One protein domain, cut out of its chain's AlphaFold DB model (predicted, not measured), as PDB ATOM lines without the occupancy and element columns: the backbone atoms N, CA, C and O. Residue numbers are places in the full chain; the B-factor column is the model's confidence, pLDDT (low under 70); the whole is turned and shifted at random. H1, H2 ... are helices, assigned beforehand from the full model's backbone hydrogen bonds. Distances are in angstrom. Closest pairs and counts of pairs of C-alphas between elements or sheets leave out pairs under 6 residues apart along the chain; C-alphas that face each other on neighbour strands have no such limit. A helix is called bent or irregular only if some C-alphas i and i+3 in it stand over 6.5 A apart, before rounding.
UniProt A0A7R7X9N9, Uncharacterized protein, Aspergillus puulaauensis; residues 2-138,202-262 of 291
ATOM      1  N   GLN A   2       4.529  46.982 -36.395       78.62
ATOM      2  CA  GLN A   2       3.963  45.738 -35.831       78.62
ATOM      3  C   GLN A   2       4.871  44.510 -36.017       78.62
ATOM      4  O   GLN A   2       5.086  43.771 -35.066       78.62
ATOM      5  N   LEU A   3       5.485  44.357 -37.194       81.88
ATOM      6  CA  LEU A   3       6.459  43.295 -37.453       81.88
ATOM      7  C   LEU A   3       7.656  43.330 -36.486       81.88
ATOM      8  O   LEU A   3       8.003  42.327 -35.876       81.88
ATOM      9  N   ILE A   4       8.268  44.505 -36.320       84.56
ATOM     10  CA  ILE A   4       9.438  44.682 -35.445       84.56
ATOM     11  C   ILE A   4       9.049  44.417 -33.980       84.56
ATOM     12  O   ILE A   4       9.842  43.861 -33.229       84.56
ATOM     13  N   LEU A   5       7.816  44.757 -33.590       85.50
ATOM     14  CA  LEU A   5       7.253  44.435 -32.278       85.50
ATOM     15  C   LEU A   5       7.155  42.928 -32.045       85.50
ATOM     16  O   LEU A   5       7.666  42.446 -31.040       85.50
ATOM     17  N   ALA A   6       6.569  42.197 -32.994       85.00
ATOM     18  CA  ALA A   6       6.439  40.746 -32.909       85.00
ATOM     19  C   ALA A   6       7.809  40.055 -32.851       85.00
ATOM     20  O   ALA A   6       8.026  39.195 -32.003       85.00
ATOM     21  N   ILE A   7       8.761  40.482 -33.690       84.38
ATOM     22  CA  ILE A   7      10.136  39.961 -33.676       84.38
ATOM     23  C   ILE A   7      10.804  40.242 -32.327       84.38
ATOM     24  O   ILE A   7      11.411  39.350 -31.747       84.38
ATOM     25  N   SER A   8      10.677  41.463 -31.804       90.12
ATOM     26  CA  SER A   8      11.246  41.847 -30.508       90.12
ATOM     27  C   SER A   8      10.723  40.971 -29.365       90.12
ATOM     28  O   SER A   8      11.510  40.502 -28.542       90.12
ATOM     29  N   ASP A   9       9.412  40.719 -29.338       88.88
ATOM     30  CA  ASP A   9       8.754  39.930 -28.291       88.88
ATOM     31  C   ASP A   9       9.115  38.455 -28.393       88.88
ATOM     32  O   ASP A   9       9.445  37.831 -27.386       88.88
ATOM     33  N   GLN A  10       9.149  37.929 -29.619       89.38
ATOM     34  CA  GLN A  10       9.598  36.570 -29.876       89.38
ATOM     35  C   GLN A  10      11.026  36.367 -29.369       89.38
ATOM     36  O   GLN A  10      11.277  35.419 -28.639       89.38
ATOM     37  N   GLN A  11      11.952  37.278 -29.686       92.06
ATOM     38  CA  GLN A  11      13.348  37.155 -29.256       92.06
ATOM     39  C   GLN A  11      13.500  37.224 -27.732       92.06
ATOM     40  O   GLN A  11      14.290  36.476 -27.161       92.06
ATOM     41  N   LEU A  12      12.713  38.060 -27.051       91.94
ATOM     42  CA  LEU A  12      12.723  38.125 -25.588       91.94
ATOM     43  C   LEU A  12      12.252  36.804 -24.957       91.94
ATOM     44  O   LEU A  12      12.904  36.284 -24.053       91.94
ATOM     45  N   VAL A  13      11.145  36.247 -25.458       91.75
ATOM     46  CA  VAL A  13      10.593  34.972 -24.975       91.75
ATOM     47  C   VAL A  13      11.529  33.813 -25.303       91.75
ATOM     48  O   VAL A  13      11.782  32.980 -24.438       91.75
ATOM     49  N   THR A  14      12.096  33.775 -26.511       92.19
ATOM     50  CA  THR A  14      13.072  32.757 -26.912       92.19
ATOM     51  C   THR A  14      14.318  32.816 -26.034       92.19
ATOM     52  O   THR A  14      14.723  31.785 -25.508       92.19
ATOM     53  N   GLY A  15      14.898  33.998 -25.806       93.75
ATOM     54  CA  GLY A  15      16.062  34.149 -24.927       93.75
ATOM     55  C   GLY A  15      15.784  33.674 -23.498       93.75
ATOM     56  O   GLY A  15      16.579  32.924 -22.932       93.75
ATOM     57  N   LEU A  16      14.624  34.039 -22.945       94.38
ATOM     58  CA  LEU A  16      14.199  33.598 -21.619       94.38
ATOM     59  C   LEU A  16      13.985  32.077 -21.557       94.38
ATOM     60  O   LEU A  16      14.485  31.432 -20.640       94.38
ATOM     61  N   ALA A  17      13.289  31.496 -22.536       93.69
ATOM     62  CA  ALA A  17      13.029  30.060 -22.603       93.69
ATOM     63  C   ALA A  17      14.325  29.246 -22.730       93.69
ATOM     64  O   ALA A  17      14.484  28.246 -22.032       93.69
ATOM     65  N   MET A  18      15.271  29.703 -23.559       93.88
ATOM     66  CA  MET A  18      16.586  29.073 -23.707       93.88
ATOM     67  C   MET A  18      17.349  29.050 -22.380       93.88
ATOM     68  O   MET A  18      17.895  28.013 -22.007       93.88
ATOM     69  N   LEU A  19      17.360  30.168 -21.646       94.56
ATOM     70  CA  LEU A  19      18.023  30.232 -20.344       94.56
ATOM     71  C   LEU A  19      17.308  29.359 -19.312       94.56
ATOM     72  O   LEU A  19      17.959  28.544 -18.669       94.56
ATOM     73  N   ILE A  20      15.985  29.471 -19.170       94.25
ATOM     74  CA  ILE A  20      15.219  28.656 -18.212       94.25
ATOM     75  C   ILE A  20      15.427  27.162 -18.484       94.25
ATOM     76  O   ILE A  20      15.708  26.414 -17.548       94.25
ATOM     77  N   GLY A  21      15.350  26.729 -19.745       92.94
ATOM     78  CA  GLY A  21      15.597  25.339 -20.124       92.94
ATOM     79  C   GLY A  21      17.003  24.883 -19.735       92.94
ATOM     80  O   GLY A  21      17.147  23.875 -19.045       92.94
ATOM     81  N   ALA A  22      18.030  25.669 -20.068       91.56
ATOM     82  CA  ALA A  22      19.413  25.358 -19.706       91.56
ATOM     83  C   ALA A  22      19.617  25.267 -18.182       91.56
ATOM     84  O   ALA A  22      20.231  24.320 -17.693       91.56
ATOM     85  N   PHE A  23      19.068  26.215 -17.414       92.00
ATOM     86  CA  PHE A  23      19.159  26.215 -15.950       92.00
ATOM     87  C   PHE A  23      18.366  25.068 -15.308       92.00
ATOM     88  O   PHE A  23      18.832  24.493 -14.328       92.00
ATOM     89  N   SER A  24      17.205  24.695 -15.856       92.88
ATOM     90  CA  SER A  24      16.404  23.578 -15.332       92.88
ATOM     91  C   SER A  24      17.111  22.229 -15.465       92.88
ATOM     92  O   SER A  24      16.976  21.377 -14.592       92.88
ATOM     93  N   GLN A  25      17.911  22.052 -16.520       89.44
ATOM     94  CA  GLN A  25      18.641  20.812 -16.780       89.44
ATOM     95  C   GLN A  25      20.036  20.793 -16.153       89.44
ATOM     96  O   GLN A  25      20.759  19.808 -16.303       89.44
ATOM     97  N   LEU A  26      20.418  21.845 -15.419       85.88
ATOM     98  CA  LEU A  26      21.740  21.943 -14.809       85.88
ATOM     99  C   LEU A  26      22.030  20.726 -13.916       85.88
ATOM    100  O   LEU A  26      23.070  20.095 -14.060       85.88
ATOM    101  N   ASN A  27      21.069  20.350 -13.066       82.75
ATOM    102  CA  ASN A  27      21.164  19.183 -12.178       82.75
ATOM    103  C   ASN A  27      20.821  17.855 -12.873       82.75
ATOM    104  O   ASN A  27      21.068  16.791 -12.316       82.75
ATOM    105  N   CYS A  28      20.238  17.910 -14.071       81.81
ATOM    106  CA  CYS A  28      19.846  16.735 -14.851       81.81
ATOM    107  C   CYS A  28      20.949  16.272 -15.812       81.81
ATOM    108  O   CYS A  28      20.726  15.348 -16.587       81.81
ATOM    109  N   GLY A  29      22.130  16.894 -15.758       80.50
ATOM    110  CA  GLY A  29      23.299  16.450 -16.511       80.50
ATOM    111  C   GLY A  29      23.439  17.060 -17.904       80.50
ATOM    112  O   GLY A  29      24.063  16.433 -18.752       80.50
ATOM    113  N   ILE A  30      22.913  18.269 -18.156       85.75
ATOM    114  CA  ILE A  30      23.221  18.984 -19.407       85.75
ATOM    115  C   ILE A  30      24.742  19.098 -19.580       85.75
ATOM    116  O   ILE A  30      25.446  19.544 -18.666       85.75
ATOM    117  N   SER A  31      25.262  18.687 -20.737       86.56
ATOM    118  CA  SER A  31      26.692  18.801 -21.012       86.56
ATOM    119  C   SER A  31      27.116  20.265 -21.100       86.56
ATOM    120  O   SER A  31      26.327  21.159 -21.437       86.56
ATOM    121  N   PHE A  32      28.382  20.543 -20.785       84.44
ATOM    122  CA  PHE A  32      28.892  21.907 -20.865       84.44
ATOM    123  C   PHE A  32      28.900  22.437 -22.313       84.44
ATOM    124  O   PHE A  32      28.703  23.634 -22.529       84.44
ATOM    125  N   TYR A  33      29.006  21.557 -23.313       85.25
ATOM    126  CA  TYR A  33      28.780  21.910 -24.715       85.25
ATOM    127  C   TYR A  33      27.361  22.458 -24.966       85.25
ATOM    128  O   TYR A  33      27.217  23.593 -25.433       85.25
ATOM    129  N   HIS A  34      26.305  21.719 -24.598       87.81
ATOM    130  CA  HIS A  34      24.924  22.187 -24.792       87.81
ATOM    131  C   HIS A  34      24.625  23.458 -23.990       87.81
ATOM    132  O   HIS A  34      23.903  24.339 -24.464       87.81
ATOM    133  N   TRP A  35      25.238  23.611 -22.814       89.50
ATOM    134  CA  TRP A  35      25.201  24.854 -22.045       89.50
ATOM    135  C   TRP A  35      25.789  26.041 -22.824       89.50
ATOM    136  O   TRP A  35      25.169  27.104 -22.924       89.50
ATOM    137  N   GLN A  36      26.972  25.880 -23.423       88.19
ATOM    138  CA  GLN A  36      27.604  26.933 -24.223       88.19
ATOM    139  C   GLN A  36      26.797  27.277 -25.482       88.19
ATOM    140  O   GLN A  36      26.673  28.458 -25.825       88.19
ATOM    141  N   VAL A  37      26.197  26.285 -26.142       89.38
ATOM    142  CA  VAL A  37      25.297  26.514 -27.282       89.38
ATOM    143  C   VAL A  37      24.053  27.288 -26.834       89.38
ATOM    144  O   VAL A  37      23.755  28.341 -27.402       89.38
ATOM    145  N   ALA A  38      23.369  26.841 -25.777       92.50
ATOM    146  CA  ALA A  38      22.160  27.486 -25.264       92.50
ATOM    147  C   ALA A  38      22.411  28.937 -24.818       92.50
ATOM    148  O   ALA A  38      21.650  29.838 -25.178       92.50
ATOM    149  N   THR A  39      23.508  29.189 -24.098       92.25
ATOM    150  CA  THR A  39      23.894  30.548 -23.679       92.25
ATOM    151  C   THR A  39      24.254  31.443 -24.861       92.25
ATOM    152  O   THR A  39      23.921  32.626 -24.856       92.25
ATOM    153  N   THR A  40      24.887  30.903 -25.904       92.06
ATOM    154  CA  THR A  40      25.197  31.666 -27.124       92.06
ATOM    155  C   THR A  40      23.928  32.027 -27.902       92.06
ATOM    156  O   THR A  40      23.790  33.160 -28.358       92.06
ATOM    157  N   LEU A  41      22.953  31.118 -27.988       93.00
ATOM    158  CA  LEU A  41      21.650  31.394 -28.607       93.00
ATOM    159  C   LEU A  41      20.844  32.439 -27.820       93.00
ATOM    160  O   LEU A  41      20.306  33.376 -28.411       93.00
ATOM    161  N   ALA A  42      20.814  32.336 -26.488       94.75
ATOM    162  CA  ALA A  42      20.188  33.342 -25.629       94.75
ATOM    163  C   ALA A  42      20.865  34.719 -25.757       94.75
ATOM    164  O   ALA A  42      20.192  35.756 -25.734       94.75
ATOM    165  N   TRP A  43      22.185  34.741 -25.951       94.50
ATOM    166  CA  TRP A  43      22.939  35.961 -26.225       94.50
ATOM    167  C   TRP A  43      22.546  36.594 -27.564       94.50
ATOM    168  O   TRP A  43      22.262  37.791 -27.608       94.50
ATOM    169  N   PHE A  44      22.417  35.810 -28.638       92.88
ATOM    170  CA  PHE A  44      21.917  36.320 -29.920       92.88
ATOM    171  C   PHE A  44      20.495  36.874 -29.824       92.88
ATOM    172  O   PHE A  44      20.217  37.953 -30.360       92.88
ATOM    173  N   ALA A  45      19.607  36.173 -29.117       93.75
ATOM    174  CA  ALA A  45      18.243  36.633 -28.887       93.75
ATOM    175  C   ALA A  45      18.227  37.978 -28.135       93.75
ATOM    176  O   ALA A  45      17.521  38.911 -28.524       93.75
ATOM    177  N   SER A  46      19.100  38.126 -27.134       92.94
ATOM    178  CA  SER A  46      19.285  39.358 -26.357       92.94
ATOM    179  C   SER A  46      19.789  40.525 -27.215       92.94
ATOM    180  O   SER A  46      19.199  41.608 -27.198       92.94
ATOM    181  N   ILE A  47      20.839  40.319 -28.018       91.25
ATOM    182  CA  ILE A  47      21.373  41.350 -28.926       91.25
ATOM    183  C   ILE A  47      20.328  41.760 -29.967       91.25
ATOM    184  O   ILE A  47      20.143  42.951 -30.223       91.25
ATOM    185  N   THR A  48      19.591  40.795 -30.520       91.25
ATOM    186  CA  THR A  48      18.525  41.060 -31.495       91.25
ATOM    187  C   THR A  48      17.383  41.851 -30.859       91.25
ATOM    188  O   THR A  48      16.937  42.850 -31.424       91.25
ATOM    189  N   HIS A  49      16.947  41.490 -29.647       91.00
ATOM    190  CA  HIS A  49      15.956  42.264 -28.903       91.00
ATOM    191  C   HIS A  49      16.432  43.711 -28.680       91.00
ATOM    192  O   HIS A  49      15.729  44.661 -29.039       91.00
ATOM    193  N   LEU A  50      17.665  43.905 -28.200       90.06
ATOM    194  CA  LEU A  50      18.260  45.233 -27.996       90.06
ATOM    195  C   LEU A  50      18.401  46.045 -29.294       90.06
ATOM    196  O   LEU A  50      18.302  47.275 -29.256       90.06
ATOM    197  N   ALA A  51      18.607  45.389 -30.438       89.06
ATOM    198  CA  ALA A  51      18.657  46.030 -31.752       89.06
ATOM    199  C   ALA A  51      17.297  46.595 -32.190       89.06
ATOM    200  O   ALA A  51      17.252  47.607 -32.886       89.06
ATOM    201  N   THR A  52      16.189  45.980 -31.765       89.00
ATOM    202  CA  THR A  52      14.833  46.435 -32.125       89.00
ATOM    203  C   THR A  52      14.352  47.638 -31.310       89.00
ATOM    204  O   THR A  52      13.584  48.458 -31.817       89.00
ATOM    205  N   LEU A  53      14.823  47.791 -30.065       85.94
ATOM    206  CA  LEU A  53      14.353  48.826 -29.135       85.94
ATOM    207  C   LEU A  53      14.384  50.262 -29.693       85.94
ATOM    208  O   LEU A  53      13.389  50.967 -29.522       85.94
ATOM    209  N   PRO A  54      15.438  50.728 -30.392       82.94
ATOM    210  CA  PRO A  54      15.488  52.099 -30.902       82.94
ATOM    211  C   PRO A  54      14.439  52.398 -31.975       82.94
ATOM    212  O   PRO A  54      14.077  53.556 -32.155       82.94
ATOM    213  N   PHE A  55      13.972  51.373 -32.694       83.88
ATOM    214  CA  PHE A  55      12.913  51.498 -33.699       83.88
ATOM    215  C   PHE A  55      11.518  51.478 -33.066       83.88
ATOM    216  O   PHE A  55      10.570  52.011 -33.635       83.88
ATOM    217  N   LEU A  56      11.391  50.870 -31.885       85.25
ATOM    218  CA  LEU A  56      10.146  50.772 -31.123       85.25
ATOM    219  C   LEU A  56       9.975  51.887 -30.091       85.25
ATOM    220  O   LEU A  56       8.872  52.067 -29.573       85.25
ATOM    221  N   GLN A  57      11.048  52.613 -29.774       82.75
ATOM    222  CA  GLN A  57      11.106  53.559 -28.666       82.75
ATOM    223  C   GLN A  57       9.949  54.565 -28.699       82.75
ATOM    224  O   GLN A  57       9.236  54.691 -27.707       82.75
ATOM    225  N   GLU A  58       9.706  55.226 -29.831       81.75
ATOM    226  CA  GLU A  58       8.646  56.242 -29.951       81.75
ATOM    227  C   GLU A  58       7.241  55.667 -29.709       81.75
ATOM    228  O   GLU A  58       6.379  56.303 -29.098       81.75
ATOM    229  N   PHE A  59       7.011  54.431 -30.150       82.88
ATOM    230  CA  PHE A  59       5.739  53.737 -29.983       82.88
ATOM    231  C   PHE A  59       5.528  53.248 -28.546       82.88
ATOM    232  O   PHE A  59       4.426  53.367 -28.005       82.88
ATOM    233  N   LEU A  60       6.578  52.716 -27.915       80.69
ATOM    234  CA  LEU A  60       6.525  52.206 -26.546       80.69
ATOM    235  C   LEU A  60       6.561  53.321 -25.495       80.69
ATOM    236  O   LEU A  60       5.972  53.158 -24.431       80.69
ATOM    237  N   GLN A  61       7.162  54.478 -25.780       81.19
ATOM    238  CA  GLN A  61       7.147  55.631 -24.869       81.19
ATOM    239  C   GLN A  61       5.729  56.162 -24.612       81.19
ATOM    240  O   GLN A  61       5.450  56.651 -23.516       81.19
ATOM    241  N   ARG A  62       4.800  55.987 -25.565       85.44
ATOM    242  CA  ARG A  62       3.367  56.260 -25.348       85.44
ATOM    243  C   ARG A  62       2.710  55.272 -24.372       85.44
ATOM    244  O   ARG A  62       1.673  55.584 -23.803       85.44
ATOM    245  N   ARG A  63       3.307  54.094 -24.156       86.25
ATOM    246  CA  ARG A  63       2.835  53.017 -23.267       86.25
ATOM    247  C   ARG A  63       3.928  52.611 -22.279       86.25
ATOM    248  O   ARG A  63       4.460  51.503 -22.333       86.25
ATOM    249  N   LYS A  64       4.234  53.521 -21.346       81.94
ATOM    250  CA  LYS A  64       5.321  53.377 -20.359       81.94
ATOM    251  C   LYS A  64       5.290  52.054 -19.584       81.94
ATOM    252  O   LYS A  64       6.351  51.520 -19.287       81.94
ATOM    253  N   PHE A  65       4.105  51.503 -19.303       85.38
ATOM    254  CA  PHE A  65       3.966  50.203 -18.638       85.38
ATOM    255  C   PHE A  65       4.581  49.054 -19.454       85.38
ATOM    256  O   PHE A  65       5.433  48.330 -18.946       85.38
ATOM    257  N   LEU A  66       4.219  48.930 -20.739       83.44
ATOM    258  CA  LEU A  66       4.762  47.889 -21.622       83.44
ATOM    259  C   LEU A  66       6.270  48.043 -21.820       83.44
ATOM    260  O   LEU A  66       6.987  47.052 -21.919       83.44
ATOM    261  N   LEU A  67       6.748  49.287 -21.867       83.44
ATOM    262  CA  LEU A  67       8.173  49.577 -21.931       83.44
ATOM    263  C   LEU A  67       8.897  49.110 -20.662       83.44
ATOM    264  O   LEU A  67       9.909  48.428 -20.762       83.44
ATOM    265  N   CYS A  68       8.364  49.445 -19.485       84.69
ATOM    266  CA  CYS A  68       8.938  49.052 -18.200       84.69
ATOM    267  C   CYS A  68       8.996  47.527 -18.062       84.69
ATOM    268  O   CYS A  68      10.050  46.983 -17.752       84.69
ATOM    269  N   LEU A  69       7.905  46.829 -18.395       88.25
ATOM    270  CA  LEU A  69       7.859  45.368 -18.380       88.25
ATOM    271  C   LEU A  69       8.943  44.753 -19.276       88.25
ATOM    272  O   LEU A  69       9.688  43.890 -18.827       88.25
ATOM    273  N   ARG A  70       9.075  45.220 -20.526       87.88
ATOM    274  CA  ARG A  70      10.103  44.724 -21.461       87.88
ATOM    275  C   ARG A  70      11.514  44.957 -20.939       87.88
ATOM    276  O   ARG A  70      12.362  44.087 -21.067       87.88
ATOM    277  N   VAL A  71      11.757  46.114 -20.333       86.88
ATOM    278  CA  VAL A  71      13.056  46.470 -19.753       86.88
ATOM    279  C   VAL A  71      13.385  45.598 -18.548       86.88
ATOM    280  O   VAL A  71      14.513  45.131 -18.453       86.88
ATOM    281  N   MET A  72      12.409  45.339 -17.676       89.25
ATOM    282  CA  MET A  72      12.560  44.442 -16.526       89.25
ATOM    283  C   MET A  72      12.798  42.990 -16.956       89.25
ATOM    284  O   MET A  72      13.638  42.301 -16.385       89.25
ATOM    285  N   LEU A  73      12.092  42.521 -17.987       90.44
ATOM    286  CA  LEU A  73      12.316  41.189 -18.549       90.44
ATOM    287  C   LEU A  73      13.699  41.090 -19.203       90.44
ATOM    288  O   LEU A  73      14.419  40.126 -18.966       90.44
ATOM    289  N   MET A  74      14.100  42.100 -19.978       89.88
ATOM    290  CA  MET A  74      15.410  42.132 -20.625       89.88
ATOM    291  C   MET A  74      16.555  42.223 -19.611       89.88
ATOM    292  O   MET A  74      17.575  41.563 -19.790       89.88
ATOM    293  N   SER A  75      16.409  43.005 -18.535       90.06
ATOM    294  CA  SER A  75      17.413  43.054 -17.467       90.06
ATOM    295  C   SER A  75      17.503  41.722 -16.723       90.06
ATOM    296  O   SER A  75      18.609  41.260 -16.461       90.06
ATOM    297  N   GLY A  76      16.371  41.058 -16.466       93.00
ATOM    298  CA  GLY A  76      16.343  39.702 -15.912       93.00
ATOM    299  C   GLY A  76      17.069  38.687 -16.801       93.00
ATOM    300  O   GLY A  76      17.946  37.970 -16.320       93.00
ATOM    301  N   VAL A  77      16.774  38.679 -18.107       93.00
ATOM    302  CA  VAL A  77      17.469  37.836 -19.097       93.00
ATOM    303  C   VAL A  77      18.964  38.144 -19.124       93.00
ATOM    304  O   VAL A  77      19.764  37.215 -19.112       93.00
ATOM    305  N   ALA A  78      19.359  39.421 -19.100       92.00
ATOM    306  CA  ALA A  78      20.765  39.813 -19.080       92.00
ATOM    307  C   ALA A  78      21.487  39.324 -17.815       92.00
ATOM    308  O   ALA A  78      22.583  38.796 -17.929       92.00
ATOM    309  N   ILE A  79      20.867  39.418 -16.633       92.19
ATOM    310  CA  ILE A  79      21.448  38.913 -15.377       92.19
ATOM    311  C   ILE A  79      21.614  37.391 -15.427       92.19
ATOM    312  O   ILE A  79      22.687  36.874 -15.113       92.19
ATOM    313  N   MET A  80      20.569  36.667 -15.841       93.06
ATOM    314  CA  MET A  80      20.635  35.210 -15.989       93.06
ATOM    315  C   MET A  80      21.708  34.798 -17.000       93.06
ATOM    316  O   MET A  80      22.461  33.857 -16.752       93.06
ATOM    317  N   LEU A  81      21.801  35.518 -18.119       92.69
ATOM    318  CA  LEU A  81      22.806  35.289 -19.145       92.69
ATOM    319  C   LEU A  81      24.217  35.582 -18.621       92.69
ATOM    320  O   LEU A  81      25.095  34.756 -18.835       92.69
ATOM    321  N   SER A  82      24.424  36.668 -17.871       90.50
ATOM    322  CA  SER A  82      25.719  36.981 -17.254       90.50
ATOM    323  C   SER A  82      26.184  35.883 -16.304       90.50
ATOM    324  O   SER A  82      27.314  35.407 -16.402       90.50
ATOM    325  N   ILE A  83      25.297  35.394 -15.432       88.31
ATOM    326  CA  ILE A  83      25.599  34.249 -14.560       88.31
ATOM    327  C   ILE A  83      25.969  33.021 -15.401       88.31
ATOM    328  O   ILE A  83      26.898  32.287 -15.058       88.31
ATOM    329  N   ALA A  84      25.266  32.802 -16.513       88.88
ATOM    330  CA  ALA A  84      25.492  31.639 -17.350       88.88
ATOM    331  C   ALA A  84      26.809  31.692 -18.142       88.88
ATOM    332  O   ALA A  84      27.465  30.662 -18.306       88.88
ATOM    333  N   LEU A  85      27.212  32.883 -18.595       86.94
ATOM    334  CA  LEU A  85      28.460  33.127 -19.320       86.94
ATOM    335  C   LEU A  85      29.692  33.064 -18.410       86.94
ATOM    336  O   LEU A  85      30.748  32.611 -18.851       86.94
ATOM    337  N   LEU A  86      29.554  33.460 -17.141       82.88
ATOM    338  CA  LEU A  86      30.620  33.359 -16.136       82.88
ATOM    339  C   LEU A  86      30.953  31.915 -15.737       82.88
ATOM    340  O   LEU A  86      32.005  31.674 -15.139       82.88
ATOM    341  N   ARG A  87      30.079  30.953 -16.049       80.62
ATOM    342  CA  ARG A  87      30.341  29.538 -15.798       80.62
ATOM    343  C   ARG A  87      31.317  28.988 -16.837       80.62
ATOM    344  O   ARG A  87      31.058  29.037 -18.036       80.62
ATOM    345  N   SER A  88      32.420  28.422 -16.355       74.69
ATOM    346  CA  SER A  88      33.452  27.785 -17.170       74.69
ATOM    347  C   SER A  88      33.634  26.328 -16.760       74.69
ATOM    348  O   SER A  88      33.508  25.976 -15.591       74.69
ATOM    349  N   GLY A  89      33.952  25.469 -17.718       71.19
ATOM    350  CA  GLY A  89      34.138  24.045 -17.487       71.19
ATOM    351  C   GLY A  89      34.728  23.361 -18.708       71.19
ATOM    352  O   GLY A  89      34.815  23.954 -19.785       71.19
ATOM    353  N   ASN A  90      35.141  22.109 -18.528       71.44
ATOM    354  CA  ASN A  90      35.491  21.266 -19.660       71.44
ATOM    355  C   ASN A  90      34.208  20.854 -20.393       71.44
ATOM    356  O   ASN A  90      33.223  20.516 -19.736       71.44
ATOM    357  N   PRO A  91      34.216  20.853 -21.731       69.50
ATOM    358  CA  PRO A  91      33.026  20.620 -22.546       69.50
ATOM    359  C   PRO A  91      32.402  19.223 -22.381       69.50
ATOM    360  O   PRO A  91      31.191  19.092 -22.527       69.50
ATOM    361  N   GLU A  92      33.200  18.219 -22.006       69.50
ATOM    362  CA  GLU A  92      32.767  16.824 -21.807       69.50
ATOM    363  C   GLU A  92      32.140  16.553 -20.427       69.50
ATOM    364  O   GLU A  92      31.576  15.489 -20.190       69.50
ATOM    365  N   ILE A  93      32.253  17.500 -19.490       75.81
ATOM    366  CA  ILE A  93      31.765  17.341 -18.117       75.81
ATOM    367  C   ILE A  93      30.362  17.968 -18.010       75.81
ATOM    368  O   ILE A  93      30.087  18.972 -18.678       75.81
ATOM    369  N   PRO A  94      29.461  17.435 -17.160       82.62
ATOM    370  CA  PRO A  94      28.193  18.088 -16.858       82.62
ATOM    371  C   PRO A  94      28.368  19.554 -16.446       82.62
ATOM    372  O   PRO A  94      29.224  19.892 -15.624       82.62
ATOM    373  N   ALA A  95      27.510  20.435 -16.962       81.81
ATOM    374  CA  ALA A  95      27.609  21.876 -16.742       81.81
ATOM    375  C   ALA A  95      27.474  22.274 -15.261       81.81
ATOM    376  O   ALA A  95      28.025  23.297 -14.852       81.81
ATOM    377  N   MET A  96      26.801  21.462 -14.432       78.94
ATOM    378  CA  MET A  96      26.747  21.671 -12.977       78.94
ATOM    379  C   MET A  96      28.122  21.634 -12.304       78.94
ATOM    380  O   MET A  96      28.333  22.362 -11.336       78.94
ATOM    381  N   CYS A  97      29.057  20.836 -12.825       75.62
ATOM    382  CA  CYS A  97      30.426  20.750 -12.316       75.62
ATOM    383  C   CYS A  97      31.292  21.934 -12.774       75.62
ATOM    384  O   CYS A  97      32.400  22.110 -12.271       75.62
ATOM    385  N   GLY A  98      30.803  22.746 -13.720       70.06
ATOM    386  CA  GLY A  98      31.471  23.965 -14.153       70.06
ATOM    387  C   GLY A  98      31.547  24.981 -13.017       70.06
ATOM    388  O   GLY A  98      30.534  25.304 -12.380       70.06
ATOM    389  N   THR A  99      32.743  25.510 -12.779       65.56
ATOM    390  CA  THR A  99      32.973  26.537 -11.772       65.56
ATOM    391  C   THR A  99      32.535  27.893 -12.319       65.56
ATOM    392  O   THR A  99      32.800  28.266 -13.463       65.56
ATOM    393  N   VAL A 100      31.823  28.658 -11.493       62.38
ATOM    394  CA  VAL A 100      31.777  30.114 -11.673       62.38
ATOM    395  C   VAL A 100      33.176  30.615 -11.314       62.38
ATOM    396  O   VAL A 100      33.809  30.007 -10.453       62.38
ATOM    397  N   ALA A 101      33.670  31.687 -11.935       54.97
ATOM    398  CA  ALA A 101      35.005  32.267 -11.705       54.97
ATOM    399  C   ALA A 101      35.321  32.714 -10.243       54.97
ATOM    400  O   ALA A 101      36.223  33.514 -10.011       54.97
ATOM    401  N   ASN A 102      34.606  32.199  -9.241       44.56
ATOM    402  CA  ASN A 102      34.924  32.272  -7.825       44.56
ATOM    403  C   ASN A 102      36.111  31.356  -7.477       44.56
ATOM    404  O   ASN A 102      35.952  30.212  -7.061       44.56
ATOM    405  N   GLY A 103      37.315  31.909  -7.626       49.38
ATOM    406  CA  GLY A 103      38.443  31.732  -6.699       49.38
ATOM    407  C   GLY A 103      39.198  30.398  -6.657       49.38
ATOM    408  O   GLY A 103      40.314  30.386  -6.150       49.38
ATOM    409  N   SER A 104      38.663  29.291  -7.174       54.34
ATOM    410  CA  SER A 104      39.325  27.974  -7.100       54.34
ATOM    411  C   SER A 104      40.258  27.667  -8.277       54.34
ATOM    412  O   SER A 104      41.110  26.787  -8.172       54.34
ATOM    413  N   VAL A 105      40.141  28.405  -9.386       58.25
ATOM    414  CA  VAL A 105      40.991  28.272 -10.579       58.25
ATOM    415  C   VAL A 105      41.785  29.562 -10.759       58.25
ATOM    416  O   VAL A 105      41.216  30.652 -10.696       58.25
ATOM    417  N   ALA A 106      43.096  29.455 -10.996       62.00
ATOM    418  CA  ALA A 106      43.932  30.620 -11.262       62.00
ATOM    419  C   ALA A 106      43.360  31.422 -12.444       62.00
ATOM    420  O   ALA A 106      43.139  30.880 -13.529       62.00
ATOM    421  N   VAL A 107      43.144  32.726 -12.239       64.69
ATOM    422  CA  VAL A 107      42.572  33.654 -13.235       64.69
ATOM    423  C   VAL A 107      43.321  33.585 -14.573       64.69
ATOM    424  O   VAL A 107      42.704  33.694 -15.629       64.69
ATOM    425  N   SER A 108      44.629  33.315 -14.542       62.50
ATOM    426  CA  SER A 108      45.472  33.118 -15.727       62.50
ATOM    427  C   SER A 108      45.077  31.899 -16.572       62.50
ATOM    428  O   SER A 108      45.052  31.995 -17.798       62.50
ATOM    429  N   ILE A 109      44.721  30.774 -15.947       64.50
ATOM    430  CA  ILE A 109      44.279  29.552 -16.641       64.50
ATOM    431  C   ILE A 109      42.905  29.788 -17.278       64.50
ATOM    432  O   ILE A 109      42.682  29.435 -18.436       64.50
ATOM    433  N   TRP A 110      42.007  30.461 -16.557       65.62
ATOM    434  CA  TRP A 110      40.680  30.812 -17.063       65.62
ATOM    435  C   TRP A 110      40.739  31.815 -18.230       65.62
ATOM    436  O   TRP A 110      40.089  31.601 -19.257       65.62
ATOM    437  N   MET A 111      41.557  32.873 -18.117       63.38
ATOM    438  CA  MET A 111      41.777  33.855 -19.192       63.38
ATOM    439  C   MET A 111      42.380  33.213 -20.444       63.38
ATOM    440  O   MET A 111      41.982  33.585 -21.544       63.38
ATOM    441  N   SER A 112      43.291  32.248 -20.279       61.44
ATOM    442  CA  SER A 112      43.967  31.551 -21.380       61.44
ATOM    443  C   SER A 112      43.026  30.664 -22.208       61.44
ATOM    444  O   SER A 112      43.160  30.600 -23.427       61.44
ATOM    445  N   GLN A 113      42.044  30.008 -21.578       65.75
ATOM    446  CA  GLN A 113      41.150  29.080 -22.284       65.75
ATOM    447  C   GLN A 113      39.925  29.768 -22.901       65.75
ATOM    448  O   GLN A 113      39.719  29.704 -24.108       65.75
ATOM    449  N   ASN A 114      39.095  30.412 -22.074       67.69
ATOM    450  CA  ASN A 114      37.765  30.887 -22.486       67.69
ATOM    451  C   ASN A 114      37.444  32.308 -21.995       67.69
ATOM    452  O   ASN A 114      36.466  32.912 -22.442       67.69
ATOM    453  N   GLY A 115      38.259  32.863 -21.093       69.94
ATOM    454  CA  GLY A 115      37.949  34.109 -20.401       69.94
ATOM    455  C   GLY A 115      37.835  35.315 -21.327       69.94
ATOM    456  O   GLY A 115      36.929  36.121 -21.150       69.94
ATOM    457  N   VAL A 116      38.670  35.418 -22.370       78.75
ATOM    458  CA  VAL A 116      38.571  36.520 -23.348       78.75
ATOM    459  C   VAL A 116      37.222  36.495 -24.075       78.75
ATOM    460  O   VAL A 116      36.583  37.540 -24.219       78.75
ATOM    461  N   TYR A 117      36.752  35.306 -24.475       81.38
ATOM    462  CA  TYR A 117      35.476  35.162 -25.177       81.38
ATOM    463  C   TYR A 117      34.288  35.556 -24.297       81.38
ATOM    464  O   TYR A 117      33.387  36.272 -24.745       81.38
ATOM    465  N   THR A 118      34.309  35.125 -23.037       82.88
ATOM    466  CA  THR A 118      33.294  35.468 -22.039       82.88
ATOM    467  C   THR A 118      33.317  36.958 -21.697       82.88
ATOM    468  O   THR A 118      32.276  37.603 -21.791       82.88
ATOM    469  N   ILE A 119      34.485  37.535 -21.380       84.94
ATOM    470  CA  ILE A 119      34.623  38.958 -21.025       84.94
ATOM    471  C   ILE A 119      34.105  39.841 -22.152       84.94
ATOM    472  O   ILE A 119      33.313  40.749 -21.910       84.94
ATOM    473  N   LEU A 120      34.528  39.587 -23.392       88.69
ATOM    474  CA  LEU A 120      34.112  40.434 -24.501       88.69
ATOM    475  C   LEU A 120      32.604  40.298 -24.775       88.69
ATOM    476  O   LEU A 120      31.943  41.304 -25.022       88.69
ATOM    477  N   SER A 121      32.033  39.096 -24.646       88.75
ATOM    478  CA  SER A 121      30.583  38.882 -24.785       88.75
ATOM    479  C   SER A 121      29.772  39.604 -23.700       88.75
ATOM    480  O   SER A 121      28.727  40.179 -24.015       88.75
ATOM    481  N   GLU A 122      30.268  39.625 -22.457       88.69
ATOM    482  CA  GLU A 122      29.691  40.388 -21.338       88.69
ATOM    483  C   GLU A 122      29.761  41.894 -21.585       88.69
ATOM    484  O   GLU A 122      28.757  42.594 -21.463       88.69
ATOM    485  N   VAL A 123      30.931  42.403 -21.983       91.19
ATOM    486  CA  VAL A 123      31.125  43.830 -22.281       91.19
ATOM    487  C   VAL A 123      30.193  44.270 -23.407       91.19
ATOM    488  O   VAL A 123      29.575  45.331 -23.310       91.19
ATOM    489  N   ILE A 124      30.039  43.451 -24.450       91.69
ATOM    490  CA  ILE A 124      29.116  43.741 -25.548       91.69
ATOM    491  C   ILE A 124      27.666  43.755 -25.052       91.69
ATOM    492  O   ILE A 124      26.940  44.708 -25.343       91.69
ATOM    493  N   LEU A 125      27.239  42.742 -24.290       90.69
ATOM    494  CA  LEU A 125      25.867  42.616 -23.787       90.69
ATOM    495  C   LEU A 125      25.502  43.747 -22.817       90.69
ATOM    496  O   LEU A 125      24.526  44.467 -23.028       90.69
ATOM    497  N   LEU A 126      26.292  43.930 -21.760       91.06
ATOM    498  CA  LEU A 126      26.039  44.943 -20.739       91.06
ATOM    499  C   LEU A 126      26.238  46.347 -21.307       91.06
ATOM    500  O   LEU A 126      25.425  47.234 -21.053       91.06
ATOM    501  N   GLY A 127      27.263  46.548 -22.139       89.50
ATOM    502  CA  GLY A 127      27.513  47.819 -22.810       89.50
ATOM    503  C   GLY A 127      26.363  48.230 -23.730       89.50
ATOM    504  O   GLY A 127      25.920  49.384 -23.690       89.50
ATOM    505  N   THR A 128      25.813  47.293 -24.514       90.25
ATOM    506  CA  THR A 128      24.621  47.567 -25.333       90.25
ATOM    507  C   THR A 128      23.403  47.828 -24.470       90.25
ATOM    508  O   THR A 128      22.746  48.846 -24.684       90.25
ATOM    509  N   LEU A 129      23.121  46.986 -23.473       89.69
ATOM    510  CA  LEU A 129      21.995  47.183 -22.563       89.69
ATOM    511  C   LEU A 129      22.049  48.570 -21.911       89.69
ATOM    512  O   LEU A 129      21.104  49.343 -22.050       89.69
ATOM    513  N   VAL A 130      23.173  48.933 -21.291       88.25
ATOM    514  CA  VAL A 130      23.369  50.240 -20.644       88.25
ATOM    515  C   VAL A 130      23.187  51.377 -21.646       88.25
ATOM    516  O   VAL A 130      22.425  52.306 -21.384       88.25
ATOM    517  N   THR A 131      23.804  51.294 -22.827       85.12
ATOM    518  CA  THR A 131      23.660  52.328 -23.866       85.12
ATOM    519  C   THR A 131      22.199  52.497 -24.293       85.12
ATOM    520  O   THR A 131      21.731  53.625 -24.475       85.12
ATOM    521  N   ARG A 132      21.448  51.397 -24.436       86.25
ATOM    522  CA  ARG A 132      20.021  51.428 -24.788       86.25
ATOM    523  C   ARG A 132      19.175  52.010 -23.660       86.25
ATOM    524  O   ARG A 132      18.354  52.882 -23.936       86.25
ATOM    525  N   LEU A 133      19.414  51.615 -22.409       83.44
ATOM    526  CA  LEU A 133      18.715  52.162 -21.243       83.44
ATOM    527  C   LEU A 133      18.958  53.671 -21.107       83.44
ATOM    528  O   LEU A 133      18.003  54.437 -20.994       83.44
ATOM    529  N   LEU A 134      20.211  54.122 -21.218       81.81
ATOM    530  CA  LEU A 134      20.570  55.543 -21.139       81.81
ATOM    531  C   LEU A 134      19.923  56.384 -22.247       81.81
ATOM    532  O   LEU A 134      19.509  57.515 -21.998       81.81
ATOM    533  N   ARG A 135      19.822  55.852 -23.472       77.94
ATOM    534  CA  ARG A 135      19.155  56.537 -24.597       77.94
ATOM    535  C   ARG A 135      17.633  56.551 -24.465       77.94
ATOM    536  O   ARG A 135      16.975  57.456 -24.975       77.94
ATOM    537  N   MET A 136      17.071  55.550 -23.800       75.38
ATOM    538  CA  MET A 136      15.633  55.403 -23.619       75.38
ATOM    539  C   MET A 136      15.097  56.309 -22.502       75.38
ATOM    540  O   MET A 136      14.021  56.897 -22.653       75.38
ATOM    541  N   PHE A 137      15.869  56.489 -21.427       74.31
ATOM    542  CA  PHE A 137      15.600  57.468 -20.375       74.31
ATOM    543  C   PHE A 137      16.224  58.819 -20.743       74.31
ATOM    544  O   PHE A 137      17.338  59.157 -20.342       74.31
ATOM    545  N   SER A 138      15.480  59.607 -21.526       65.00
ATOM    546  CA  SER A 138      15.906  60.907 -22.069       65.00
ATOM    547  C   SER A 138      16.564  61.822 -21.029       65.00
ATOM    548  O   SER A 138      17.565  62.470 -21.337       65.00
ATOM    549  N   THR A 202      24.627  54.883 -37.588       87.06
ATOM    550  CA  THR A 202      25.600  54.051 -38.306       87.06
ATOM    551  C   THR A 202      26.487  53.277 -37.341       87.06
ATOM    552  O   THR A 202      26.655  52.074 -37.516       87.06
ATOM    553  N   TRP A 203      26.993  53.928 -36.287       89.62
ATOM    554  CA  TRP A 203      27.763  53.242 -35.248       89.62
ATOM    555  C   TRP A 203      26.948  52.151 -34.559       89.62
ATOM    556  O   TRP A 203      27.464  51.066 -34.319       89.62
ATOM    557  N   GLU A 204      25.661  52.393 -34.297       86.12
ATOM    558  CA  GLU A 204      24.790  51.351 -33.747       86.12
ATOM    559  C   GLU A 204      24.710  50.126 -34.663       86.12
ATOM    560  O   GLU A 204      24.783  49.004 -34.171       86.12
ATOM    561  N   VAL A 205      24.572  50.324 -35.977       88.31
ATOM    562  CA  VAL A 205      24.531  49.220 -36.947       88.31
ATOM    563  C   VAL A 205      25.881  48.509 -37.020       88.31
ATOM    564  O   VAL A 205      25.913  47.284 -36.954       88.31
ATOM    565  N   LEU A 206      26.993  49.247 -37.089       91.25
ATOM    566  CA  LEU A 206      28.341  48.669 -37.091       91.25
ATOM    567  C   LEU A 206      28.608  47.851 -35.826       91.25
ATOM    568  O   LEU A 206      29.111  46.735 -35.908       91.25
ATOM    569  N   TRP A 207      28.216  48.372 -34.666       89.81
ATOM    570  CA  TRP A 207      28.344  47.679 -33.391       89.81
ATOM    571  C   TRP A 207      27.501  46.399 -33.341       89.81
ATOM    572  O   TRP A 207      27.952  45.373 -32.830       89.81
ATOM    573  N   LEU A 208      26.287  46.425 -33.901       89.06
ATOM    574  CA  LEU A 208      25.435  45.240 -34.012       89.06
ATOM    575  C   LEU A 208      26.017  44.193 -34.966       89.06
ATOM    576  O   LEU A 208      26.006  43.012 -34.635       89.06
ATOM    577  N   LEU A 209      26.557  44.609 -36.113       91.62
ATOM    578  CA  LEU A 209      27.235  43.710 -37.050       91.62
ATOM    579  C   LEU A 209      28.469  43.079 -36.410       91.62
ATOM    580  O   LEU A 209      28.642  41.866 -36.478       91.62
ATOM    581  N   PHE A 210      29.279  43.886 -35.724       92.81
ATOM    582  CA  PHE A 210      30.411  43.402 -34.944       92.81
ATOM    583  C   PHE A 210      29.969  42.372 -33.896       92.81
ATOM    584  O   PHE A 210      30.551  41.295 -33.810       92.81
ATOM    585  N   SER A 211      28.887  42.654 -33.164       91.75
ATOM    586  CA  SER A 211      28.305  41.723 -32.190       91.75
ATOM    587  C   SER A 211      27.846  40.418 -32.857       91.75
ATOM    588  O   SER A 211      28.107  39.333 -32.347       91.75
ATOM    589  N   LEU A 212      27.198  40.493 -34.022       91.31
ATOM    590  CA  LEU A 212      26.733  39.315 -34.755       91.31
ATOM    591  C   LEU A 212      27.904  38.439 -35.219       91.31
ATOM    592  O   LEU A 212      27.877  37.223 -35.021       91.31
ATOM    593  N   VAL A 213      28.946  39.052 -35.789       92.56
ATOM    594  CA  VAL A 213      30.179  38.358 -36.187       92.56
ATOM    595  C   VAL A 213      30.824  37.707 -34.968       92.56
ATOM    596  O   VAL A 213      31.147  36.524 -35.005       92.56
ATOM    597  N   TRP A 214      30.934  38.442 -33.863       91.62
ATOM    598  CA  TRP A 214      31.511  37.949 -32.619       91.62
ATOM    599  C   TRP A 214      30.774  36.729 -32.050       91.62
ATOM    600  O   TRP A 214      31.391  35.698 -31.783       91.62
ATOM    601  N   GLY A 215      29.447  36.809 -31.911       90.19
ATOM    602  CA  GLY A 215      28.635  35.683 -31.446       90.19
ATOM    603  C   GLY A 215      28.739  34.472 -32.373       90.19
ATOM    604  O   GLY A 215      28.738  33.333 -31.910       90.19
ATOM    605  N   THR A 216      28.883  34.712 -33.681       91.38
ATOM    606  CA  THR A 216      29.005  33.650 -34.687       91.38
ATOM    607  C   THR A 216      30.346  32.945 -34.541       91.38
ATOM    608  O   THR A 216      30.377  31.723 -34.428       91.38
ATOM    609  N   LEU A 217      31.443  33.703 -34.439       91.00
ATOM    610  CA  LEU A 217      32.772  33.157 -34.165       91.00
ATOM    611  C   LEU A 217      32.772  32.316 -32.885       91.00
ATOM    612  O   LEU A 217      33.251  31.187 -32.901       91.00
ATOM    613  N   ARG A 218      32.163  32.812 -31.801       87.44
ATOM    614  CA  ARG A 218      32.029  32.059 -30.547       87.44
ATOM    615  C   ARG A 218      31.285  30.733 -30.743       87.44
ATOM    616  O   ARG A 218      31.758  29.705 -30.267       87.44
ATOM    617  N   LEU A 219      30.152  30.743 -31.449       89.12
ATOM    618  CA  LEU A 219      29.370  29.532 -31.718       89.12
ATOM    619  C   LEU A 219      30.168  28.509 -32.538       89.12
ATOM    620  O   LEU A 219      30.168  27.325 -32.206       89.12
ATOM    621  N   PHE A 220      30.866  28.961 -33.582       88.94
ATOM    622  CA  PHE A 220      31.693  28.091 -34.418       88.94
ATOM    623  C   PHE A 220      32.877  27.507 -33.653       88.94
ATOM    624  O   PHE A 220      33.149  26.322 -33.802       88.94
ATOM    625  N   THR A 221      33.536  28.286 -32.794       85.31
ATOM    626  CA  THR A 221      34.625  27.781 -31.947       85.31
ATOM    627  C   THR A 221      34.143  26.666 -31.018       85.31
ATOM    628  O   THR A 221      34.814  25.644 -30.898       85.31
ATOM    629  N   VAL A 222      32.961  26.822 -30.409       81.88
ATOM    630  CA  VAL A 222      32.349  25.796 -29.542       81.88
ATOM    631  C   VAL A 222      31.952  24.545 -30.334       81.88
ATOM    632  O   VAL A 222      32.145  23.427 -29.870       81.88
ATOM    633  N   ARG A 223      31.412  24.715 -31.545       84.56
ATOM    634  CA  ARG A 223      31.053  23.598 -32.437       84.56
ATOM    635  C   ARG A 223      32.289  22.828 -32.896       84.56
ATOM    636  O   ARG A 223      32.318  21.606 -32.825       84.56
ATOM    637  N   TYR A 224      33.317  23.549 -33.334       83.88
ATOM    638  CA  TYR A 224      34.541  22.965 -33.865       83.88
ATOM    639  C   TYR A 224      35.336  22.209 -32.795       83.88
ATOM    640  O   TYR A 224      35.876  21.142 -33.076       83.88
ATOM    641  N   SER A 225      35.367  22.706 -31.553       77.69
ATOM    642  CA  SER A 225      36.056  22.022 -30.452       77.69
ATOM    643  C   SER A 225      35.402  20.695 -30.043       77.69
ATOM    644  O   SER A 225      36.060  19.873 -29.410       77.69
ATOM    645  N   MET A 226      34.142  20.463 -30.428       75.44
ATOM    646  CA  MET A 226      33.324  19.298 -30.056       75.44
ATOM    647  C   MET A 226      32.930  18.412 -31.247       75.44
ATOM    648  O   MET A 226      32.085  17.530 -31.109       75.44
ATOM    649  N   GLN A 227      33.573  18.596 -32.407       68.94
ATOM    650  CA  GLN A 227      33.245  17.939 -33.683       68.94
ATOM    651  C   GLN A 227      33.185  16.393 -33.623       68.94
ATOM    652  O   GLN A 227      32.626  15.764 -34.520       68.94
ATOM    653  N   ARG A 228      33.769  15.753 -32.596       64.56
ATOM    654  CA  ARG A 228      33.821  14.285 -32.436       64.56
ATOM    655  C   ARG A 228      33.052  13.754 -31.212       64.56
ATOM    656  O   ARG A 228      33.126  12.560 -30.926       64.56
ATOM    657  N   SER A 229      32.326  14.605 -30.493       68.44
ATOM    658  CA  SER A 229      31.644  14.233 -29.246       68.44
ATOM    659  C   SER A 229      30.287  13.561 -29.488       68.44
ATOM    660  O   SER A 229      29.595  13.864 -30.462       68.44
ATOM    661  N   ARG A 230      29.882  12.662 -28.576       70.00
ATOM    662  CA  ARG A 230      28.591  11.940 -28.622       70.00
ATOM    663  C   ARG A 230      27.393  12.899 -28.684       70.00
ATOM    664  O   ARG A 230      26.477  12.667 -29.464       70.00
ATOM    665  N   ASP A 231      27.472  14.009 -27.960       71.12
ATOM    666  CA  ASP A 231      26.466  15.076 -27.918       71.12
ATOM    667  C   ASP A 231      26.115  15.641 -29.307       71.12
ATOM    668  O   ASP A 231      24.958  15.938 -29.598       71.12
ATOM    669  N   MET A 232      27.093  15.755 -30.214       71.88
ATOM    670  CA  MET A 232      26.854  16.262 -31.572       71.88
ATOM    671  C   MET A 232      26.112  15.241 -32.454       71.88
ATOM    672  O   MET A 232      25.347  15.619 -33.347       71.88
ATOM    673  N   LEU A 233      26.320  13.942 -32.208       70.44
ATOM    674  CA  LEU A 233      25.603  12.880 -32.914       70.44
ATOM    675  C   LEU A 233      24.124  12.866 -32.517       70.44
ATOM    676  O   LEU A 233      23.277  12.695 -33.389       70.44
ATOM    677  N   GLU A 234      23.806  13.107 -31.241       73.31
ATOM    678  CA  GLU A 234      22.418  13.219 -30.771       73.31
ATOM    679  C   GLU A 234      21.700  14.440 -31.368       73.31
ATOM    680  O   GLU A 234      20.546  14.324 -31.777       73.31
ATOM    681  N   GLU A 235      22.385  15.581 -31.536       76.06
ATOM    682  CA  GLU A 235      21.817  16.762 -32.215       76.06
ATOM    683  C   GLU A 235      21.454  16.524 -33.689       76.06
ATOM    684  O   GLU A 235      20.632  17.251 -34.246       76.06
ATOM    685  N   SER A 236      22.065  15.532 -34.341       77.81
ATOM    686  CA  SER A 236      21.824  15.258 -35.763       77.81
ATOM    687  C   SER A 236      20.482  14.559 -36.013       77.81
ATOM    688  O   SER A 236      19.974  14.595 -37.136       77.81
ATOM    689  N   TYR A 237      19.878  13.955 -34.985       82.38
ATOM    690  CA  TYR A 237      18.592  13.271 -35.094       82.38
ATOM    691  C   TYR A 237      17.443  14.183 -34.668       82.38
ATOM    692  O   TYR A 237      17.368  14.629 -33.527       82.38
ATOM    693  N   TRP A 238      16.507  14.422 -35.588       83.50
ATOM    694  CA  TRP A 238      15.335  15.250 -35.320       83.50
ATOM    695  C   TRP A 238      14.225  14.428 -34.668       83.50
ATOM    696  O   TRP A 238      13.583  13.598 -35.310       83.50
ATOM    697  N   GLY A 239      13.984  14.677 -33.382       84.69
ATOM    698  CA  GLY A 239      12.872  14.079 -32.643       84.69
ATOM    699  C   GLY A 239      11.557  14.857 -32.785       84.69
ATOM    700  O   GLY A 239      11.533  16.019 -33.193       84.69
ATOM    701  N   PHE A 240      10.447  14.254 -32.347       84.00
ATOM    702  CA  PHE A 240       9.125  14.905 -32.292       84.00
ATOM    703  C   PHE A 240       9.163  16.272 -31.584       84.00
ATOM    704  O   PHE A 240       8.627  17.259 -32.090       84.00
ATOM    705  N   GLY A 241       9.867  16.343 -30.447       82.25
ATOM    706  CA  GLY A 241      10.023  17.559 -29.641       82.25
ATOM    707  C   GLY A 241      10.845  18.675 -30.294       82.25
ATOM    708  O   GLY A 241      10.851  19.785 -29.776       82.25
ATOM    709  N   GLN A 242      11.510  18.417 -31.422       86.31
ATOM    710  CA  GLN A 242      12.248  19.420 -32.200       86.31
ATOM    711  C   GLN A 242      11.495  19.794 -33.484       86.31
ATOM    712  O   GLN A 242      11.385  20.975 -33.811       86.31
ATOM    713  N   VAL A 243      10.901  18.810 -34.173       88.75
ATOM    714  CA  VAL A 243      10.154  19.023 -35.427       88.75
ATOM    715  C   VAL A 243       8.952  19.945 -35.214       88.75
ATOM    716  O   VAL A 243       8.763  20.900 -35.968       88.75
ATOM    717  N   ILE A 244       8.146  19.698 -34.176       87.69
ATOM    718  CA  ILE A 244       6.918  20.472 -33.947       87.69
ATOM    719  C   ILE A 244       7.212  21.940 -33.631       87.69
ATOM    720  O   ILE A 244       6.638  22.796 -34.306       87.69
ATOM    721  N   PRO A 245       8.097  22.285 -32.676       84.12
ATOM    722  CA  PRO A 245       8.420  23.684 -32.418       84.12
ATOM    723  C   PRO A 245       8.968  24.419 -33.644       84.12
ATOM    724  O   PRO A 245       8.606  25.574 -33.854       84.12
ATOM    725  N   VAL A 246       9.780  23.759 -34.481       84.88
ATOM    726  CA  VAL A 246      10.297  24.351 -35.728       84.88
ATOM    727  C   VAL A 246       9.164  24.634 -36.721       84.88
ATOM    728  O   VAL A 246       9.117  25.723 -37.295       84.88
ATOM    729  N   LEU A 247       8.210  23.712 -36.883       85.44
ATOM    730  CA  LEU A 247       7.034  23.921 -37.737       85.44
ATOM    731  C   LEU A 247       6.092  25.002 -37.190       85.44
ATOM    732  O   LEU A 247       5.544  25.789 -37.957       85.44
ATOM    733  N   LEU A 248       5.929  25.100 -35.869       84.62
ATOM    734  CA  LEU A 248       5.143  26.170 -35.248       84.62
ATOM    735  C   LEU A 248       5.805  27.544 -35.419       84.62
ATOM    736  O   LEU A 248       5.110  28.554 -35.528       84.62
ATOM    737  N   LEU A 249       7.136  27.592 -35.522       82.44
ATOM    738  CA  LEU A 249       7.895  28.812 -35.814       82.44
ATOM    739  C   LEU A 249       7.638  29.356 -37.230       82.44
ATOM    740  O   LEU A 249       7.919  30.520 -37.516       82.44
ATOM    741  N   LEU A 250       7.038  28.546 -38.102       82.31
ATOM    742  CA  LEU A 250       6.618  28.938 -39.443       82.31
ATOM    743  C   LEU A 250       5.427  29.913 -39.394       82.31
ATOM    744  O   LEU A 250       5.323  30.785 -40.249       82.31
ATOM    745  N   VAL A 251       4.591  29.856 -38.347       80.44
ATOM    746  CA  VAL A 251       3.430  30.747 -38.151       80.44
ATOM    747  C   VAL A 251       3.828  32.229 -38.067       80.44
ATOM    748  O   VAL A 251       3.346  33.015 -38.887       80.44
ATOM    749  N   PRO A 252       4.724  32.663 -37.156       75.44
ATOM    750  CA  PRO A 252       5.190  34.047 -37.156       75.44
ATOM    751  C   PRO A 252       5.934  34.406 -38.451       75.44
ATOM    752  O   PRO A 252       5.837  35.548 -38.896       75.44
ATOM    753  N   GLY A 253       6.605  33.444 -39.100       77.88
ATOM    754  CA  GLY A 253       7.216  33.624 -40.422       77.88
ATOM    755  C   GLY A 253       6.203  33.982 -41.516       77.88
ATOM    756  O   GLY A 253       6.428  34.920 -42.279       77.88
ATOM    757  N   LEU A 254       5.051  33.309 -41.553       81.44
ATOM    758  CA  LEU A 254       3.973  33.612 -42.500       81.44
ATOM    759  C   LEU A 254       3.396  35.013 -42.275       81.44
ATOM    760  O   LEU A 254       3.188  35.745 -43.240       81.44
ATOM    761  N   VAL A 255       3.240  35.435 -41.017       80.19
ATOM    762  CA  VAL A 255       2.807  36.804 -40.673       80.19
ATOM    763  C   VAL A 255       3.817  37.850 -41.164       80.19
ATOM    764  O   VAL A 255       3.428  38.928 -41.624       80.19
ATOM    765  N   VAL A 256       5.120  37.543 -41.116       78.56
ATOM    766  CA  VAL A 256       6.159  38.413 -41.694       78.56
ATOM    767  C   VAL A 256       5.979  38.542 -43.204       78.56
ATOM    768  O   VAL A 256       5.967  39.659 -43.723       78.56
ATOM    769  N   VAL A 257       5.818  37.417 -43.905       82.50
ATOM    770  CA  VAL A 257       5.642  37.388 -45.366       82.50
ATOM    771  C   VAL A 257       4.382  38.148 -45.780       82.50
ATOM    772  O   VAL A 257       4.439  38.981 -46.688       82.50
ATOM    773  N   GLU A 258       3.269  37.944 -45.076       81.94
ATOM    774  CA  GLU A 258       2.019  38.665 -45.316       81.94
ATOM    775  C   GLU A 258       2.211  40.178 -45.121       81.94
ATOM    776  O   GLU A 258       1.871  40.970 -46.004       81.94
ATOM    777  N   SER A 259       2.862  40.591 -44.027       79.06
ATOM    778  CA  SER A 259       3.136  42.004 -43.752       79.06
ATOM    779  C   SER A 259       4.027  42.663 -44.813       79.06
ATOM    780  O   SER A 259       3.858  43.857 -45.075       79.06
ATOM    781  N   LEU A 260       4.965  41.926 -45.416       79.19
ATOM    782  CA  LEU A 260       5.809  42.417 -46.511       79.19
ATOM    783  C   LEU A 260       5.039  42.492 -47.837       79.19
ATOM    784  O   LEU A 260       5.199  43.452 -48.594       79.19
ATOM    785  N   SER A 261       4.163  41.523 -48.108       78.69
ATOM    786  CA  SER A 261       3.324  41.515 -49.312       78.69
ATOM    787  C   SER A 261       2.297  42.658 -49.318       78.69
ATOM    788  O   SER A 261       2.139  43.338 -50.334       78.69
ATOM    789  N   GLY A 262       1.693  42.966 -48.164       66.25
ATOM    790  CA  GLY A 262       0.768  44.090 -47.997       66.25
ATOM    791  C   GLY A 262       1.432  45.468 -48.118       66.25
ATOM    792  O   GLY A 262       0.756  46.450 -48.420       66.25
TER     793      GLY A 262
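This is residues 2 to 138 and 202 to 262 of the 291 residues of an uncharacterized protein of Aspergillus puulaauensis (UniProt A0A7R7X9N9). Five long helices, H1 to H5, form an up-and-down bundle, each running against the one before, with H2 in the middle. After H5, the short helices H6, H7 and H8 make an arm that folds back along the bundle; residues 236 to 248 stick out, and H8 comes near H1. The printed part has 198 residues, with eight named helices and no named strand, all helix by class. It is compact, with a radius of gyration of the C-alphas of 18.1 A and spans of 49 by 41 by 29 A.

H1, residues 2 to 24, begins at C-alpha 2 (3.963, 45.738, -35.831) and is 32.7 A long. H2, residues 32 to 61, is 40.3 A; H3, 64 to 85, 30.8 A; H4, 107 to 136, 36.1 A; H5, 202 to 225, 34.6 A. H2 is irregular, with C-alphas 55 and 58 7.4 A apart, and so is H4, with C-alphas 113 and 116 7.9 A apart. H6 is residues 230 to 235, H7 240 to 248, and H8 250 to 262, ending at (0.768, 44.090, -47.997).

H2 is the hub. It touches H1 in a hairpin (closest C-alphas Gly 15 and Ala 42, 4.3 A), H3 in another (Leu 60 and Leu 67, 5.6 A), H5 (Thr 40 and Leu 219, 6.6 A) and, with residues 43 to 57 alone, H4 (Leu 50 and Leu 129, 6.9 A). H8 is close to H1 but not clearly touching; their closest C-alphas, Leu 3 and Val 256, are 6.5 A apart. H6 is near H2; H7 touches no helix. Every O i to N i+4 pair is within hydrogen-bond range in H1, H3, H5, H6 and H8, against 22 of 26 in H2, 23 of 26 in H4 and 4 of 5 in H7.

The C-alphas farthest apart, of Ser 104 and Gly 262, are 58.5 A apart. Residues 139 to 201 are not printed; C-alphas 138 and 202 are 20.1 A apart across the cut. The link from H3 to H4 is long. Mean pLDDT of the printed part is 83.0; residues under 70 include 99 to 115.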